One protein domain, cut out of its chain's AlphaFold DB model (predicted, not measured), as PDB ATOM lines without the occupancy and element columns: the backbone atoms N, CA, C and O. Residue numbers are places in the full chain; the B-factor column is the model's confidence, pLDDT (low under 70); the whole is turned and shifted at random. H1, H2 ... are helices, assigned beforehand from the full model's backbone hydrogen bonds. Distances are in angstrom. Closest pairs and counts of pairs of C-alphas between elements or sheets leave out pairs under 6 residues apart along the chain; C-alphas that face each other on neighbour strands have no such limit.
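What this domain is: This is residues 2 to 42 of the 76 residues of an uncharacterized protein of Syntrophaceae bacterium PtaB.Bin038 (UniProt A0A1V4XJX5). A lopsided helical hairpin, opened into a narrow V: the long helix H2 makes one arm, and the shorter H1 folds back beside the first part of it, joined to it by a tight turn. At the other end of H2 the chain turns off into a tail without a named element, residues 36 to 42, on the same side of H2 as H1. The printed part has 41 residues with two named helices, H1 then H2, and no named strand; the class is all helix. The whole is only just loose, close to extended, with a radius of gyration of the C-alphas of 13.1 A, and only just flat, with spans of 38 by 19 by 8 A.

How they stand to each other: H2, residues 19 to 35, is the longest helix. It touches H1, residues 2 to 13, and the closest C-alphas are those of Gly 11 and Asn 19, 5.1 A apart. H1 touches H2 with residues 7 to 12 alone, and H2 touches H1 with residues 19 to 22 alone. The two form a helical hairpin, running opposite ways at a shallow tilt of 31 degrees, with centres 15.7 A apart. Residues 31 to 37, of which 31 to 35 belong to H2, stand free. In both helices every O i to N i+4 pair is within hydrogen-bond range.

Where its parts are: H2 runs from C-alpha 19 at (161.791, 186.454, 132.573) to C-alpha 35 at (142.066, 184.537, 146.485), 24.2 A. H1 runs from C-alpha 2 at (162.138, 171.607, 137.463) to C-alpha 13, 16.6 A.

The domain as a whole: The two C-alphas farthest apart are those of Pro 15 and Arg 42, at 39.2 A. The link from H1 to H2, 5 residues, is tight. The printed part has no cut. Its mean pLDDT is 92.2, and no printed residue is under 70.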
ATOM      1  N   GLY A   2     161.145 171.429 138.539       82.94
ATOM      2  CA  GLY A   2     162.138 171.607 137.463       82.94
ATOM      3  C   GLY A   2     161.686 172.443 136.252       82.94
ATOM      4  O   GLY A   2     162.520 173.053 135.599       82.94
ATOM      5  N   TRP A   3     160.381 172.547 135.981       87.25
ATOM      6  CA  TRP A   3     159.862 173.318 134.841       87.25
ATOM      7  C   TRP A   3     160.121 174.832 134.953       87.25
ATOM      8  O   TRP A   3     160.339 175.489 133.939       87.25
ATOM      9  N   ILE A   4     160.176 175.382 136.174       92.56
ATOM     10  CA  ILE A   4     160.478 176.805 136.413       92.56
ATOM     11  C   ILE A   4     161.922 177.118 136.009       92.56
ATOM     12  O   ILE A   4     162.185 178.161 135.417       92.56
ATOM     13  N   ILE A   5     162.851 176.192 136.275       93.06
ATOM     14  CA  ILE A   5     164.251 176.319 135.846       93.06
ATOM     15  C   ILE A   5     164.309 176.405 134.319       93.06
ATOM     16  O   ILE A   5     165.012 177.256 133.786       93.06
ATOM     17  N   GLY A   6     163.510 175.590 133.623       91.25
ATOM     18  CA  GLY A   6     163.358 175.664 132.172       91.25
ATOM     19  C   GLY A   6     162.941 177.056 131.692       91.25
ATOM     20  O   GLY A   6     163.595 177.602 130.811       91.25
ATOM     21  N   LEU A   7     161.924 177.674 132.303       90.75
ATOM     22  CA  LEU A   7     161.494 179.030 131.929       90.75
ATOM     23  C   LEU A   7     162.596 180.073 132.125       90.75
ATOM     24  O   LEU A   7     162.836 180.880 131.230       90.75
ATOM     25  N   ILE A   8     163.293 180.019 133.263       93.56
ATOM     26  CA  ILE A   8     164.399 180.937 133.558       93.56
ATOM     27  C   ILE A   8     165.511 180.780 132.520       93.56
ATOM     28  O   ILE A   8     166.008 181.785 132.008       93.56
ATOM     29  N   LEU A   9     165.883 179.537 132.191       94.88
ATOM     30  CA  LEU A   9     166.901 179.244 131.183       94.88
ATOM     31  C   LEU A   9     166.472 179.727 129.797       94.88
ATOM     32  O   LEU A   9     167.274 180.351 129.114       94.88
ATOM     33  N   PHE A  10     165.221 179.510 129.389       91.69
ATOM     34  CA  PHE A  10     164.721 180.001 128.103       91.69
ATOM     35  C   PHE A  10     164.766 181.530 128.027       91.69
ATOM     36  O   PHE A  10     165.274 182.061 127.044       91.69
ATOM     37  N   GLY A  11     164.320 182.244 129.063       91.19
ATOM     38  CA  GLY A  11     164.398 183.708 129.085       91.19
ATOM     39  C   GLY A  11     165.797 184.290 129.266       91.19
ATOM     40  O   GLY A  11     165.998 185.474 129.021       91.19
ATOM     41  N   LEU A  12     166.768 183.473 129.679       93.44
ATOM     42  CA  LEU A  12     168.177 183.858 129.726       93.44
ATOM     43  C   LEU A  12     168.892 183.590 128.392       93.44
ATOM     44  O   LEU A  12     169.718 184.393 127.969       93.44
ATOM     45  N   LEU A  13     168.607 182.449 127.761       95.50
ATOM     46  CA  LEU A  13     169.344 181.940 126.602       95.50
ATOM     47  C   LEU A  13     168.750 182.384 125.261       95.50
ATOM     48  O   LEU A  13     169.483 182.455 124.277       95.50
ATOM     49  N   LEU A  14     167.446 182.662 125.195       93.81
ATOM     50  CA  LEU A  14     166.774 183.056 123.959       93.81
ATOM     51  C   LEU A  14     166.460 184.560 123.963       93.81
ATOM     52  O   LEU A  14     165.764 185.044 124.862       93.81
ATOM     53  N   PRO A  15     166.926 185.314 122.953       91.31
ATOM     54  CA  PRO A  15     166.669 186.745 122.873       91.31
ATOM     55  C   PRO A  15     165.173 187.027 122.684       91.31
ATOM     56  O   PRO A  15     164.466 186.300 121.989       91.31
ATOM     57  N   GLY A  16     164.692 188.110 123.297       90.69
ATOM     58  CA  GLY A  16     163.292 188.540 123.203       90.69
ATOM     59  C   GLY A  16     162.338 187.871 124.199       90.69
ATOM     60  O   GLY A  16     161.166 188.240 124.244       90.69
ATOM     61  N   ILE A  17     162.816 186.943 125.034       92.56
ATOM     62  CA  ILE A  17     162.013 186.329 126.097       92.56
ATOM     63  C   ILE A  17     162.241 187.071 127.424       92.56
ATOM     64  O   ILE A  17     163.354 187.160 127.928       92.56
ATOM     65  N   ASN A  18     161.166 187.597 128.020       93.19
ATOM     66  CA  ASN A  18     161.234 188.358 129.270       93.19
ATOM     67  C   ASN A  18     160.930 187.476 130.497       93.19
ATOM     68  O   ASN A  18     159.786 187.074 130.731       93.19
ATOM     69  N   ASN A  19     161.942 187.224 131.331       94.31
ATOM     70  CA  ASN A  19     161.791 186.454 132.573       94.31
ATOM     71  C   ASN A  19     160.907 187.140 133.627       94.31
ATOM     72  O   ASN A  19     160.234 186.454 134.397       94.31
ATOM     73  N   TRP A  20     160.829 188.473 133.633       94.44
ATOM     74  CA  TRP A  20     159.940 189.195 134.546       94.44
ATOM     75  C   TRP A  20     158.465 188.984 134.212       94.44
ATOM     76  O   TRP A  20     157.650 188.906 135.127       94.44
ATOM     77  N   ALA A  21     158.118 188.813 132.932       92.75
ATOM     78  CA  ALA A  21     156.749 188.483 132.538       92.75
ATOM     79  C   ALA A  21     156.332 187.096 133.063       92.75
ATOM     80  O   ALA A  21     155.247 186.944 133.623       92.75
ATOM     81  N   HIS A  22     157.224 186.105 132.969       94.19
ATOM     82  CA  HIS A  22     156.998 184.768 133.529       94.19
ATOM     83  C   HIS A  22     156.878 184.805 135.055       94.19
ATOM     84  O   HIS A  22     155.934 184.249 135.612       94.19
ATOM     85  N   GLY A  23     157.804 185.495 135.729       94.31
ATOM     86  CA  GLY A  23     157.773 185.662 137.182       94.31
ATOM     87  C   GLY A  23     156.494 186.351 137.660       94.31
ATOM     88  O   GLY A  23     155.865 185.882 138.608       94.31
ATOM     89  N   GLY A  24     156.063 187.403 136.958       96.19
ATOM     90  CA  GLY A  24     154.801 188.095 137.214       96.19
ATOM     91  C   GLY A  24     153.586 187.182 137.049       96.19
ATOM     92  O   GLY A  24     152.735 187.145 137.933       96.19
ATOM     93  N   GLY A  25     153.536 186.384 135.976       95.50
ATOM     94  CA  GLY A  25     152.472 185.399 135.758       95.50
ATOM     95  C   GLY A  25     152.410 184.329 136.852       95.50
ATOM     96  O   GLY A  25     151.325 184.004 137.333       95.50
ATOM     97  N   ILE A  26     153.566 183.829 137.305       95.56
ATOM     98  CA  ILE A  26     153.648 182.871 138.419       95.56
ATOM     99  C   ILE A  26     153.136 183.509 139.716       95.56
ATOM    100  O   ILE A  26     152.277 182.932 140.382       95.56
ATOM    101  N   ALA A  27     153.629 184.700 140.068       96.94
ATOM    102  CA  ALA A  27     153.229 185.394 141.290       96.94
ATOM    103  C   ALA A  27     151.726 185.718 141.296       96.94
ATOM    104  O   ALA A  27     151.040 185.448 142.282       96.94
ATOM    105  N   ALA A  28     151.200 186.231 140.179       97.38
ATOM    106  CA  ALA A  28     149.780 186.524 140.022       97.38
ATOM    107  C   ALA A  28     148.920 185.254 140.080       97.38
ATOM    108  O   ALA A  28     147.890 185.253 140.747       97.38
ATOM    109  N   GLY A  29     149.351 184.158 139.446       95.00
ATOM    110  CA  GLY A  29     148.652 182.872 139.502       95.00
ATOM    111  C   GLY A  29     148.597 182.289 140.917       95.00
ATOM    112  O   GLY A  29     147.545 181.817 141.345       95.00
ATOM    113  N   ILE A  30     149.693 182.386 141.678       94.81
ATOM    114  CA  ILE A  30     149.727 182.000 143.096       94.81
ATOM    115  C   ILE A  30     148.744 182.856 143.903       94.81
ATOM    116  O   ILE A  30     147.921 182.312 144.641       94.81
ATOM    117  N   ALA A  31     148.793 184.182 143.744       97.12
ATOM    118  CA  ALA A  31     147.890 185.101 144.435       97.12
ATOM    119  C   ALA A  31     146.416 184.819 144.099       97.12
ATOM    120  O   ALA A  31     145.576 184.776 144.997       97.12
ATOM    121  N   ALA A  32     146.109 184.553 142.828       96.56
ATOM    122  CA  ALA A  32     144.774 184.166 142.388       96.56
ATOM    123  C   ALA A  32     144.327 182.834 143.008       96.56
ATOM    124  O   ALA A  32     143.195 182.733 143.470       96.56
ATOM    125  N   GLY A  33     145.210 181.833 143.091       94.44
ATOM    126  CA  GLY A  33     144.918 180.563 143.761       94.44
ATOM    127  C   GLY A  33     144.570 180.730 145.245       94.44
ATOM    128  O   GLY A  33     143.661 180.063 145.739       94.44
ATOM    129  N   PHE A  34     145.235 181.658 145.945       94.00
ATOM    130  CA  PHE A  34     144.860 182.029 147.314       94.00
ATOM    131  C   PHE A  34     143.508 182.746 147.367       94.00
ATOM    132  O   PHE A  34     142.667 182.390 148.187       94.00
ATOM    133  N   ALA A  35     143.286 183.730 146.492       96.69
ATOM    134  CA  ALA A  35     142.066 184.537 146.485       96.69
ATOM    135  C   ALA A  35     140.808 183.724 146.134       96.69
ATOM    136  O   ALA A  35     139.741 183.968 146.691       96.69
ATOM    137  N   LEU A  36     140.934 182.755 145.226       96.06
ATOM    138  CA  LEU A  36     139.829 181.910 144.767       96.06
ATOM    139  C   LEU A  36     139.589 180.683 145.658       96.06
ATOM    140  O   LEU A  36     138.653 179.932 145.396       96.06
ATOM    141  N   GLY A  37     140.409 180.468 146.693       90.44
ATOM    142  CA  GLY A  37     140.263 179.335 147.606       90.44
ATOM    143  C   GLY A  37     140.577 177.999 146.934       90.44
ATOM    144  O   GLY A  37     139.712 177.138 146.812       90.44
ATOM    145  N   TYR A  38     141.811 177.814 146.457       87.75
ATOM    146  CA  TYR A  38     142.240 176.530 145.900       87.75
ATOM    147  C   TYR A  38     142.202 175.406 146.961       87.75
ATOM    148  O   TYR A  38     143.088 175.293 147.812       87.75
ATOM    149  N   GLU A  39     141.172 174.559 146.879       81.81
ATOM    150  CA  GLU A  39     140.886 173.472 147.833       81.81
ATOM    151  C   GLU A  39     141.455 172.104 147.417       81.81
ATOM    152  O   GLU A  39     141.514 171.170 148.220       81.81
ATOM    153  N   GLU A  40     141.906 171.951 146.169       79.50
ATOM    154  CA  GLU A  40     142.333 170.650 145.647       79.50
ATOM    155  C   GLU A  40     143.738 170.271 146.148       79.50
ATOM    156  O   GLU A  40     144.769 170.579 145.544       79.50
ATOM    157  N   ARG A  41     143.770 169.596 147.302       78.56
ATOM    158  CA  ARG A  41     144.981 169.089 147.969       78.56
ATOM    159  C   ARG A  41     145.071 167.561 147.963       78.56
ATOM    160  O   ARG A  41     145.805 166.991 148.782       78.56
ATOM    161  N   ARG A  42     144.326 166.859 147.097       85.12
ATOM    162  CA  ARG A  42     144.409 165.395 147.027       85.12
ATOM    163  C   ARG A  42     145.791 164.966 146.566       85.12
ATOM    164  O   ARG A  42     146.402 165.543 145.669       85.12
TER     165      ARG A  42